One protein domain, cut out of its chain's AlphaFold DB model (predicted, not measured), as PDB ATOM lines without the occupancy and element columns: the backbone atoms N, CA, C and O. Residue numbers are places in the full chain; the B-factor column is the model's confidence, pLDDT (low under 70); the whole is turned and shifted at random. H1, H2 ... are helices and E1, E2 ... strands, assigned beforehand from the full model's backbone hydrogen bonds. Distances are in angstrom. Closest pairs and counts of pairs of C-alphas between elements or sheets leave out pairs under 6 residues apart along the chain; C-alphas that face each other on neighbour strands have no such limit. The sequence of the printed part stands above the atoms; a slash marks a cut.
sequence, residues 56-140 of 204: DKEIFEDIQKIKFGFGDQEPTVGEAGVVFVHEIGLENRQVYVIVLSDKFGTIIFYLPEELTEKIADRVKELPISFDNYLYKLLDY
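AT A GLANCE: This is residues 56 to 140 of the 204 residues of an uncharacterized protein of Anaerocolumna xylanovorans DSM 12503 (UniProt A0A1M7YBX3). A strongly twisted sheet of three strands, E1, E2 and E3, has helices H4 and H2 over one and the same face, H4 running along E1 and E2. H1 packs on H2, H3 and H4 without being on the sheet, while H3 only grazes the sheet with its first residues; a long loop, residues 65 to 76, and the H3 to H4 link reach toward opposite ends of the longest axis. The printed part has 85 residues, with four named helices and three named strands in the order H1 H2 E1 E2 E3 H3 H4. The sheet's order is E1 E2 E3, all antiparallel, and the class is mixed, helices and strands. The whole is compact, with a radius of gyration of the C-alphas of 12.3 A and spans of 39 by 27 by 21 A.

IN THESE COORDINATES: E1 is residues 82 to 91, 21.0 A long, and bends by 65 degrees at residue 86. E2 is residues 94 to 101, also 21.0 A, and E3 residues 105 to 110, 16.5 A. H3, residues 113 to 124, is the longest helix at 16.7 A. H4, residues 130 to 138, is 12.4 A long and ends with C-alpha 138 at (50.730, 14.407, -13.577). H1, residues 56 to 64, is 12.5 A long and begins with C-alpha 56 at (52.938, 8.158, -5.024). H2, residues 77 to 80, is 5.0 A long.

HOW THE PARTS SIT: E1, E2 and E3 form a meander, each strand the antiparallel neighbour of the one before. In the hairpin E1 and E2, N 86 and O 98 are 2.8 A apart, within hydrogen-bond range. In the hairpin E2 and E3, N 99 and O 107 are 2.9 A apart, also within range. H4 is on the sheet at a height of 9.4 A, over E1 and E2, and stands at 23 degrees to E1 on the local plane. Its closest C-alphas to E1 are those of Asp 131 and Ile 88, 6.4 A apart. H2 is on the same face, height 9.4 A, but only just over none of the strands: two of its C-alphas fall on E2 and two on E3. H3 only grazes the sheet, with residues 113 to 116. With residues 119 to 123 alone, H3 touches H4 about perpendicular, at 75 degrees; the C-alphas of Val 123 and Phe 130 are closest, 6.1 A. H1 is the hub. It touches H3, whose residues 115 to 119 alone take part, at a shallow tilt of 26 degrees, opposite ways, closest at the C-alphas of Ile 59 and Ile 119, 7.3 A. H1 touches H2 closest at the C-alphas of Gln 64 and Gly 78, 4.2 A. H1 and H4 only just touch, with 3 pairs of C-alphas within 8 A, the closest those of Phe 60 and Leu 137, 6.3 A. H1 is apart from E1, E2 and E3. Every O i to N i+4 pair is within hydrogen-bond range in H1, H3 and H4; H2 is too short for one.

THE WHOLE: The two farthest C-alphas, those of Asp 72 and Pro 127, are 40.7 A apart. The printed part has no cut; the link H1 to H2 is long, and the other links are tight. Mean pLDDT of the printed part is 89.9, with residue 140 alone under 70.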
ATOM      1  N   ASP A  56      52.975   7.270  -3.862       87.31
ATOM      2  CA  ASP A  56      52.938   8.158  -5.024       87.31
ATOM      3  C   ASP A  56      52.033   7.563  -6.123       87.31
ATOM      4  O   ASP A  56      51.227   8.274  -6.728       87.31
ATOM      5  N   LYS A  57      52.101   6.240  -6.330       88.12
ATOM      6  CA  LYS A  57      51.249   5.521  -7.287       88.12
ATOM      7  C   LYS A  57      49.790   5.521  -6.846       88.12
ATOM      8  O   LYS A  57      48.906   5.728  -7.666       88.12
ATOM      9  N   GLU A  58      49.534   5.308  -5.560       91.19
ATOM     10  CA  GLU A  58      48.176   5.325  -5.018       91.19
ATOM     11  C   GLU A  58      47.513   6.699  -5.195       91.19
ATOM     12  O   GLU A  58      46.393   6.786  -5.690       91.19
ATOM     13  N   ILE A  59      48.236   7.778  -4.867       92.50
ATOM     14  CA  ILE A  59      47.762   9.154  -5.072       92.50
ATOM     15  C   ILE A  59      47.479   9.413  -6.557       92.50
ATOM     16  O   ILE A  59      46.459  10.012  -6.891       92.50
ATOM     17  N   PHE A  60      48.354   8.955  -7.451       90.88
ATOM     18  CA  PHE A  60      48.166   9.119  -8.890       90.88
ATOM     19  C   PHE A  60      46.911   8.402  -9.411       90.88
ATOM     20  O   PHE A  60      46.120   9.000 -10.139       90.88
ATOM     21  N   GLU A  61      46.684   7.152  -9.005       91.81
ATOM     22  CA  GLU A  61      45.476   6.397  -9.364       91.81
ATOM     23  C   GLU A  61      44.203   7.068  -8.835       91.81
ATOM     24  O   GLU A  61      43.169   7.073  -9.503       91.81
ATOM     25  N   ASP A  62      44.258   7.663  -7.643       93.75
ATOM     26  CA  ASP A  62      43.127   8.405  -7.089       93.75
ATOM     27  C   ASP A  62      42.843   9.689  -7.884       93.75
ATOM     28  O   ASP A  62      41.679   9.996  -8.145       93.75
ATOM     29  N   ILE A  63      43.883  10.387  -8.361       93.19
ATOM     30  CA  ILE A  63      43.731  11.536  -9.267       93.19
ATOM     31  C   ILE A  63      43.079  11.107 -10.586       93.19
ATOM     32  O   ILE A  63      42.180  11.792 -11.072       93.19
ATOM     33  N   GLN A  64      43.466   9.960 -11.156       92.19
ATOM     34  CA  GLN A  64      42.884   9.483 -12.417       92.19
ATOM     35  C   GLN A  64      41.376   9.216 -12.335       92.19
ATOM     36  O   GLN A  64      40.682   9.350 -13.341       92.19
ATOM     37  N   LYS A  65      40.853   8.867 -11.156       95.00
ATOM     38  CA  LYS A  65      39.421   8.599 -10.943       95.00
ATOM     39  C   LYS A  65      38.577   9.866 -10.818       95.00
ATOM     40  O   LYS A  65      37.349   9.765 -10.839       95.00
ATOM     41  N   ILE A  66      39.197  11.039 -10.662       95.25
ATOM     42  CA  ILE A  66      38.474  12.308 -10.533       95.25
ATOM     43  C   ILE A  66      37.641  12.524 -11.793       95.25
ATOM     44  O   ILE A  66      38.142  12.395 -12.906       95.25
ATOM     45  N   LYS A  67      36.364  12.860 -11.612       95.69
ATOM     46  CA  LYS A  67      35.477  13.256 -12.704       95.69
ATOM     47  C   LYS A  67      35.495  14.763 -12.882       95.69
ATOM     48  O   LYS A  67      35.601  15.501 -11.904       95.69
ATOM     49  N   PHE A  68      35.341  15.211 -14.117       93.94
ATOM     50  CA  PHE A  68      35.185  16.623 -14.441       93.94
ATOM     51  C   PHE A  68      34.075  16.808 -15.469       93.94
ATOM     52  O   PHE A  68      33.801  15.911 -16.261       93.94
ATOM     53  N   GLY A  69      33.428  17.970 -15.448       91.69
ATOM     54  CA  GLY A  69      32.394  18.299 -16.424       91.69
ATOM     55  C   GLY A  69      33.006  18.761 -17.744       91.69
ATOM     56  O   GLY A  69      33.845  19.662 -17.756       91.69
ATOM     57  N   PHE A  70      32.559  18.184 -18.859       89.88
ATOM     58  CA  PHE A  70      32.904  18.632 -20.206       89.88
ATOM     59  C   PHE A  70      31.668  18.605 -21.110       89.88
ATOM     60  O   PHE A  70      31.276  17.564 -21.642       89.88
ATOM     61  N   GLY A  71      31.029  19.766 -21.271       87.94
ATOM     62  CA  GLY A  71      29.709  19.837 -21.901       87.94
ATOM     63  C   GLY A  71      28.693  19.012 -21.106       87.94
ATOM     64  O   GLY A  71      28.557  19.212 -19.903       87.94
ATOM     65  N   ASP A  72      28.035  18.060 -21.770       91.06
ATOM     66  CA  ASP A  72      27.049  17.153 -21.158       91.06
ATOM     67  C   ASP A  72      27.667  15.844 -20.622       91.06
ATOM     68  O   ASP A  72      26.949  14.920 -20.236       91.06
ATOM     69  N   GLN A  73      28.998  15.717 -20.652       90.81
ATOM     70  CA  GLN A  73      29.718  14.512 -20.236       90.81
ATOM     71  C   GLN A  73      30.455  14.732 -18.913       90.81
ATOM     72  O   GLN A  73      30.912  15.836 -18.618       90.81
ATOM     73  N   GLU A  74      30.632  13.648 -18.156       93.50
ATOM     74  CA  GLU A  74      31.449  13.611 -16.936       93.50
ATOM     75  C   GLU A  74      32.555  12.543 -17.038       93.50
ATOM     76  O   GLU A  74      32.498  11.519 -16.340       93.50
ATOM     77  N   PRO A  75      33.532  12.721 -17.948       94.06
ATOM     78  CA  PRO A  75      34.675  11.823 -18.055       94.06
ATOM     79  C   PRO A  75      35.572  11.891 -16.813       94.06
ATOM     80  O   PRO A  75      35.553  12.848 -16.033       94.06
ATOM     81  N   THR A  76      36.397  10.864 -16.654       95.62
ATOM     82  CA  THR A  76      37.458  10.840 -15.639       95.62
ATOM     83  C   THR A  76      38.760  11.458 -16.155       95.62
ATOM     84  O   THR A  76      39.033  11.465 -17.358       95.62
ATOM     85  N   VAL A  77      39.609  11.959 -15.255       92.62
ATOM     86  CA  VAL A  77      40.934  12.511 -15.594       92.62
ATOM     87  C   VAL A  77      41.811  11.460 -16.289       92.62
ATOM     88  O   VAL A  77      42.520  11.784 -17.241       92.62
ATOM     89  N   GLY A  78      41.723  10.193 -15.873       89.44
ATOM     90  CA  GLY A  78      42.411   9.077 -16.525       89.44
ATOM     91  C   GLY A  78      41.919   8.839 -17.954       89.44
ATOM     92  O   GLY A  78      42.723   8.700 -18.877       89.44
ATOM     93  N   GLU A  79      40.601   8.871 -18.176       91.38
ATOM     94  CA  GLU A  79      40.030   8.789 -19.526       91.38
ATOM     95  C   GLU A  79      40.462   9.958 -20.402       91.38
ATOM     96  O   GLU A  79      40.658   9.760 -21.600       91.38
ATOM     97  N   ALA A  80      40.637  11.144 -19.822       89.12
ATOM     98  CA  ALA A  80      41.024  12.341 -20.545       89.12
ATOM     99  C   ALA A  80      42.481  12.363 -21.006       89.12
ATOM    100  O   ALA A  80      42.796  13.208 -21.830       89.12
ATOM    101  N   GLY A  81      43.359  11.488 -20.516       86.75
ATOM    102  CA  GLY A  81      44.736  11.412 -21.012       86.75
ATOM    103  C   GLY A  81      45.487  12.740 -20.876       86.75
ATOM    104  O   GLY A  81      45.730  13.443 -21.859       86.75
ATOM    105  N   VAL A  82      45.851  13.100 -19.642       87.81
ATOM    106  CA  VAL A  82      46.597  14.334 -19.355       87.81
ATOM    107  C   VAL A  82      47.939  14.342 -20.098       87.81
ATOM    108  O   VAL A  82      48.722  13.392 -20.035       87.81
ATOM    109  N   VAL A  83      48.190  15.426 -20.831       84.50
ATOM    110  CA  VAL A  83      49.410  15.648 -21.619       84.50
ATOM    111  C   VAL A  83      50.327  16.655 -20.943       84.50
ATOM    112  O   VAL A  83      51.542  16.491 -20.998       84.50
ATOM    113  N   PHE A  84      49.752  17.710 -20.363       82.25
ATOM    114  CA  PHE A  84      50.509  18.818 -19.793       82.25
ATOM    115  C   PHE A  84      49.692  19.549 -18.730       82.25
ATOM    116  O   PHE A  84      48.512  19.826 -18.945       82.25
ATOM    117  N   VAL A  85      50.323  19.922 -17.619       87.56
ATOM    118  CA  VAL A  85      49.703  20.764 -16.588       87.56
ATOM    119  C   VAL A  85      50.043  22.229 -16.840       87.56
ATOM    120  O   VAL A  85      51.210  22.607 -16.882       87.56
ATOM    121  N   HIS A  86      49.022  23.072 -16.988       84.94
ATOM    122  CA  HIS A  86      49.203  24.504 -17.205       84.94
ATOM    123  C   HIS A  86      49.298  25.271 -15.889       84.94
ATOM    124  O   HIS A  86      50.264  25.994 -15.656       84.94
ATOM    125  N   GLU A  87      48.305  25.090 -15.022       88.81
ATOM    126  CA  GLU A  87      48.164  25.860 -13.792       88.81
ATOM    127  C   GLU A  87      47.613  24.977 -12.679       88.81
ATOM    128  O   GLU A  87      46.739  24.138 -12.902       88.81
ATOM    129  N   ILE A  88      48.130  25.198 -11.476       90.75
ATOM    130  CA  ILE A  88      47.584  24.678 -10.229       90.75
ATOM    131  C   ILE A  88      47.233  25.901  -9.397       90.75
ATOM    132  O   ILE A  88      48.079  26.768  -9.170       90.75
ATOM    133  N   GLY A  89      45.981  25.983  -8.970       91.19
ATOM    134  CA  GLY A  89      45.482  27.134  -8.241       91.19
ATOM    135  C   GLY A  89      44.536  26.744  -7.120       91.19
ATOM    136  O   GLY A  89      44.215  25.575  -6.906       91.19
ATOM    137  N   LEU A  90      44.093  27.757  -6.383       93.19
ATOM    138  CA  LEU A  90      43.154  27.613  -5.281       93.19
ATOM    139  C   LEU A  90      41.945  28.509  -5.536       93.19
ATOM    140  O   LEU A  90      42.078  29.728  -5.633       93.19
ATOM    141  N   GLU A  91      40.762  27.911  -5.591       91.25
ATOM    142  CA  GLU A  91      39.493  28.614  -5.746       91.25
ATOM    143  C   GLU A  91      38.521  28.114  -4.676       91.25
ATOM    144  O   GLU A  91      38.355  26.915  -4.491       91.25
ATOM    145  N   ASN A  92      37.901  29.018  -3.911       88.88
ATOM    146  CA  ASN A  92      36.948  28.657  -2.848       88.88
ATOM    147  C   ASN A  92      37.467  27.606  -1.839       88.88
ATOM    148  O   ASN A  92      36.690  26.811  -1.320       88.88
ATOM    149  N   ARG A  93      38.774  27.641  -1.523       88.25
ATOM    150  CA  ARG A  93      39.499  26.654  -0.684       88.25
ATOM    151  C   ARG A  93      39.637  25.258  -1.294       88.25
ATOM    152  O   ARG A  93      40.114  24.356  -0.615       88.25
ATOM    153  N   GLN A  94      39.284  25.094  -2.558       92.38
ATOM    154  CA  GLN A  94      39.479  23.867  -3.302       92.38
ATOM    155  C   GLN A  94      40.614  24.054  -4.306       92.38
ATOM    156  O   GLN A  94      40.696  25.073  -4.996       92.38
ATOM    157  N   VAL A  95      41.526  23.086  -4.360       94.56
ATOM    158  CA  VAL A  95      42.600  23.106  -5.352       94.56
ATOM    159  C   VAL A  95      41.999  22.747  -6.705       94.56
ATOM    160  O   VAL A  95      41.292  21.746  -6.821       94.56
ATOM    161  N   TYR A  96      42.291  23.550  -7.722       95.06
ATOM    162  CA  TYR A  96      41.962  23.243  -9.106       95.06
ATOM    163  C   TYR A  96      43.234  23.064  -9.921       95.06
ATOM    164  O   TYR A  96      44.281  23.644  -9.620       95.06
ATOM    165  N   VAL A  97      43.127  22.262 -10.971       94.25
ATOM    166  CA  VAL A  97      44.214  22.018 -11.910       94.25
ATOM    167  C   VAL A  97      43.687  22.228 -13.318       94.25
ATOM    168  O   VAL A  97      42.694  21.619 -13.721       94.25
ATOM    169  N   ILE A  98      44.369  23.092 -14.063       92.25
ATOM    170  CA  ILE A  98      44.143  23.311 -15.488       92.25
ATOM    171  C   ILE A  98      45.161  22.472 -16.245       92.25
ATOM    172  O   ILE A  98      46.371  22.661 -16.094       92.25
ATOM    173  N   VAL A  99      44.679  21.563 -17.085       91.88
ATOM    174  CA  VAL A  99      45.534  20.673 -17.874       91.88
ATOM    175  C   VAL A  99      45.120  20.647 -19.338       91.88
ATOM    176  O   VAL A  99      43.974  20.915 -19.696       91.88
ATOM    177  N   LEU A 100      46.070  20.299 -20.197       88.69
ATOM    178  CA  LEU A 100      45.825  19.931 -21.580       88.69
ATOM    179  C   LEU A 100      45.662  18.409 -21.665       88.69
ATOM    180  O   LEU A 100      46.551  17.656 -21.272       88.69
ATOM    181  N   SER A 101      44.521  17.979 -22.185       90.00
ATOM    182  CA  SER A 101      44.122  16.601 -22.455       90.00
ATOM    183  C   SER A 101      44.268  16.287 -23.947       90.00
ATOM    184  O   SER A 101      44.052  17.151 -24.800       90.00
ATOM    185  N   ASP A 102      44.603  15.036 -24.262       86.31
ATOM    186  CA  ASP A 102      44.687  14.546 -25.640       86.31
ATOM    187  C   ASP A 102      43.316  14.479 -26.343       86.31
ATOM    188  O   ASP A 102      43.217  14.745 -27.542       86.31
ATOM    189  N   LYS A 103      42.257  14.157 -25.596       89.38
ATOM    190  CA  LYS A 103      40.898  13.916 -26.107       89.38
ATOM    191  C   LYS A 103      39.964  15.110 -25.969       89.38
ATOM    192  O   LYS A 103      39.085  15.284 -26.809       89.38
ATOM    193  N   PHE A 104      40.132  15.909 -24.920       88.94
ATOM    194  CA  PHE A 104      39.178  16.953 -24.535       88.94
ATOM    195  C   PHE A 104      39.761  18.372 -24.626       88.94
ATOM    196  O   PHE A 104      39.051  19.344 -24.385       88.94
ATOM    197  N   GLY A 105      41.031  18.528 -25.018       88.81
ATOM    198  CA  GLY A 105      41.682  19.837 -25.082       88.81
ATOM    199  C   GLY A 105      41.973  20.384 -23.686       88.81
ATOM    200  O   GLY A 105      42.429  19.648 -22.819       88.81
ATOM    201  N   THR A 106      41.770  21.679 -23.445       91.75
ATOM    202  CA  THR A 106      41.986  22.246 -22.104       91.75
ATOM    203  C   THR A 106      40.831  21.875 -21.184       91.75
ATOM    204  O   THR A 106      39.684  22.224 -21.456       91.75
ATOM    205  N   ILE A 107      41.144  21.199 -20.083       94.00
ATOM    206  CA  ILE A 107      40.177  20.790 -19.065       94.00
ATOM    207  C   ILE A 107      40.590  21.344 -17.704       94.00
ATOM    208  O   ILE A 107      41.770  21.589 -17.443       94.00
ATOM    209  N   ILE A 108      39.601  21.527 -16.836       94.81
ATOM    210  CA  ILE A 108      39.794  21.953 -15.453       94.81
ATOM    211  C   ILE A 108      39.121  20.915 -14.569       94.81
ATOM    212  O   ILE A 108      37.962  20.566 -14.795       94.81
ATOM    213  N   PHE A 109      39.840  20.425 -13.568       94.94
ATOM    214  CA  PHE A 109      39.271  19.558 -12.545       94.94
ATOM    215  C   PHE A 109      39.681  20.037 -11.158       94.94
ATOM    216  O   PHE A 109      40.704  20.697 -10.979       94.94
ATOM    217  N   TYR A 110      38.857  19.694 -10.177       95.69
ATOM    218  CA  TYR A 110      39.058  20.075  -8.788       95.69
ATOM    219  C   TYR A 110      39.500  18.859  -7.984       95.69
ATOM    220  O   TYR A 110      38.924  17.777  -8.117       95.69
ATOM    221  N   LEU A 111      40.515  19.028  -7.138       95.06
ATOM    222  CA  LEU A 111      40.911  17.977  -6.213       95.06
ATOM    223  C   LEU A 111      39.879  17.868  -5.081       95.06
ATOM    224  O   LEU A 111      39.465  18.888  -4.516       95.06
ATOM    225  N   PRO A 112      39.476  16.643  -4.707       94.56
ATOM    226  CA  PRO A 112      38.769  16.405  -3.457       94.56
ATOM    227  C   PRO A 112      39.613  16.836  -2.248       94.56
ATOM    228  O   PRO A 112      40.844  16.748  -2.276       94.56
ATOM    229  N   GLU A 113      38.955  17.260  -1.168       93.19
ATOM    230  CA  GLU A 113      39.623  17.681   0.075       93.19
ATOM    231  C   GLU A 113      40.475  16.549   0.669       93.19
ATOM    232  O   GLU A 113      41.662  16.741   0.915       93.19
ATOM    233  N   GLU A 114      39.919  15.336   0.749       93.38
ATOM    234  CA  GLU A 114      40.614  14.132   1.237       93.38
ATOM    235  C   GLU A 114      41.918  13.853   0.468       93.38
ATOM    236  O   GLU A 114      42.951  13.508   1.044       93.38
ATOM    237  N   LEU A 115      41.888  14.038  -0.856       93.75
ATOM    238  CA  LEU A 115      43.046  13.823  -1.720       93.75
ATOM    239  C   LEU A 115      44.073  14.949  -1.558       93.75
ATOM    240  O   LEU A 115      45.278  14.701  -1.562       93.75
ATOM    241  N   THR A 116      43.602  16.179  -1.365       93.81
ATOM    242  CA  THR A 116      44.450  17.348  -1.103       93.81
ATOM    243  C   THR A 116      45.228  17.178   0.201       93.81
ATOM    244  O   THR A 116      46.435  17.421   0.227       93.81
ATOM    245  N   GLU A 117      44.578  16.702   1.266       93.06
ATOM    246  CA  GLU A 117      45.230  16.402   2.545       93.06
ATOM    247  C   GLU A 117      46.264  15.281   2.405       93.06
ATOM    248  O   GLU A 117      47.407  15.439   2.839       93.06
ATOM    249  N   LYS A 118      45.905  14.193   1.711       94.19
ATOM    250  CA  LYS A 118      46.813  13.070   1.423       94.19
ATOM    251  C   LYS A 118      48.074  13.534   0.686       94.19
ATOM    252  O   LYS A 118      49.182  13.119   1.029       94.19
ATOM    253  N   ILE A 119      47.927  14.430  -0.294       92.88
ATOM    254  CA  ILE A 119      49.067  15.048  -0.982       92.88
ATOM    255  C   ILE A 119      49.866  15.935  -0.024       92.88
ATOM    256  O   ILE A 119      51.092  15.843   0.009       92.88
ATOM    257  N   ALA A 120      49.205  16.790   0.756       92.31
ATOM    258  CA  ALA A 120      49.881  17.703   1.670       92.31
ATOM    259  C   ALA A 120      50.724  16.953   2.713       92.31
ATOM    260  O   ALA A 120      51.851  17.360   2.996       92.31
ATOM    261  N   ASP A 121      50.218  15.840   3.246       93.56
ATOM    262  CA  ASP A 121      50.959  14.983   4.171       93.56
ATOM    263  C   ASP A 121      52.163  14.325   3.505       93.56
ATOM    264  O   ASP A 121      53.261  14.353   4.061       93.56
ATOM    265  N   ARG A 122      52.001  13.829   2.273       91.00
ATOM    266  CA  ARG A 122      53.111  13.259   1.505       91.00
ATOM    267  C   ARG A 122      54.202  14.287   1.205       91.00
ATOM    268  O   ARG A 122      55.390  13.990   1.308       91.00
ATOM    269  N   VAL A 123      53.811  15.515   0.874       89.69
ATOM    270  CA  VAL A 123      54.732  16.617   0.566       89.69
ATOM    271  C   VAL A 123      55.544  17.041   1.792       89.69
ATOM    272  O   VAL A 123      56.701  17.409   1.631       89.69
ATOM    273  N   LYS A 124      55.017  16.928   3.021       90.75
ATOM    274  CA  LYS A 124      55.791  17.223   4.251       90.75
ATOM    275  C   LYS A 124      57.032  16.338   4.405       90.75
ATOM    276  O   LYS A 124      57.995  16.751   5.047       90.75
ATOM    277  N   GLU A 125      57.014  15.133   3.837       88.50
ATOM    278  CA  GLU A 125      58.136  14.187   3.873       88.50
ATOM    279  C   GLU A 125      59.183  14.456   2.780       88.50
ATOM    280  O   GLU A 125      60.275  13.885   2.810       88.50
ATOM    281  N   LEU A 126      58.865  15.313   1.805       82.88
ATOM    282  CA  LEU A 126      59.663  15.542   0.607       82.88
ATOM    283  C   LEU A 126      60.167  16.997   0.555       82.88
ATOM    284  O   LEU A 126      59.454  17.927   0.923       82.88
ATOM    285  N   PRO A 127      61.380  17.262   0.044       84.56
ATOM    286  CA  PRO A 127      61.905  18.621  -0.101       84.56
ATOM    287  C   PRO A 127      61.366  19.318  -1.370       84.56
ATOM    288  O   PRO A 127      62.131  19.898  -2.138       84.56
ATOM    289  N   ILE A 128      60.061  19.226  -1.630       81.25
ATOM    290  CA  ILE A 128      59.391  19.789  -2.813       81.25
ATOM    291  C   ILE A 128      58.133  20.548  -2.389       81.25
ATOM    292  O   ILE A 128      57.579  20.289  -1.327       81.25
ATOM    293  N   SER A 129      57.683  21.507  -3.200       86.62
ATOM    294  CA  SER A 129      56.395  22.168  -2.966       86.62
ATOM    295  C   SER A 129      55.229  21.271  -3.385       86.62
ATOM    296  O   SER A 129      55.400  20.331  -4.163       86.62
ATOM    297  N   PHE A 130      54.035  21.604  -2.894       88.62
ATOM    298  CA  PHE A 130      52.787  20.935  -3.259       88.62
ATOM    299  C   PHE A 130      52.566  20.934  -4.778       88.62
ATOM    300  O   PHE A 130      52.397  19.874  -5.377       88.62
ATOM    301  N   ASP A 131      52.687  22.104  -5.411       86.19
ATOM    302  CA  ASP A 131      52.505  22.249  -6.858       86.19
ATOM    303  C   ASP A 131      53.531  21.415  -7.629       86.19
ATOM    304  O   ASP A 131      53.170  20.660  -8.524       86.19
ATOM    305  N   ASN A 132      54.811  21.471  -7.236       85.31
ATOM    306  CA  ASN A 132      55.872  20.706  -7.898       85.31
ATOM    307  C   ASN A 132      55.662  19.195  -7.772       85.31
ATOM    308  O   ASN A 132      56.039  18.450  -8.673       85.31
ATOM    309  N   TYR A 133      55.078  18.734  -6.667       88.75
ATOM    310  CA  TYR A 133      54.710  17.333  -6.515       88.75
ATOM    311  C   TYR A 133      53.561  16.940  -7.450       88.75
ATOM    312  O   TYR A 133      53.642  15.900  -8.092       88.75
ATOM    313  N   LEU A 134      52.537  17.783  -7.590       88.44
ATOM    314  CA  LEU A 134      51.445  17.566  -8.545       88.44
ATOM    315  C   LEU A 134      51.925  17.583  -9.995       88.44
ATOM    316  O   LEU A 134      51.570  16.679 -10.745       88.44
ATOM    317  N   TYR A 135      52.776  18.545 -10.367       85.75
ATOM    318  CA  TYR A 135      53.459  18.546 -11.662       85.75
ATOM    319  C   TYR A 135      54.209  17.233 -11.861       85.75
ATOM    320  O   TYR A 135      53.999  16.554 -12.857       85.75
ATOM    321  N   LYS A 136      55.009  16.815 -10.870       85.06
ATOM    322  CA  LYS A 136      55.743  15.549 -10.929       85.06
ATOM    323  C   LYS A 136      54.808  14.360 -11.134       85.06
ATOM    324  O   LYS A 136      55.161  13.509 -11.932       85.06
ATOM    325  N   LEU A 137      53.677  14.280 -10.431       86.44
ATOM    326  CA  LEU A 137      52.726  13.169 -10.538       86.44
ATOM    327  C   LEU A 137      51.992  13.144 -11.881       86.44
ATOM    328  O   LEU A 137      51.822  12.080 -12.460       86.44
ATOM    329  N   LEU A 138      51.541  14.299 -12.364       83.31
ATOM    330  CA  LEU A 138      50.730  14.407 -13.577       83.31
ATOM    331  C   LEU A 138      51.571  14.370 -14.857       83.31
ATOM    332  O   LEU A 138      51.124  13.813 -15.856       83.31
ATOM    333  N   ASP A 139      52.800  14.890 -14.814       71.81
ATOM    334  CA  ASP A 139      53.787  14.716 -15.886       71.81
ATOM    335  C   ASP A 139      54.451  13.326 -15.832       71.81
ATOM    336  O   ASP A 139      55.192  12.951 -16.747       71.81
ATOM    337  N   TYR A 140      54.190  12.525 -14.787       57.25
ATOM    338  CA  TYR A 140      54.666  11.148 -14.708       57.25
ATOM    339  C   TYR A 140      53.870  10.263 -15.664       57.25
ATOM    340  O   TYR A 140      52.868   9.653 -15.290       57.25
TER     341      TYR A 140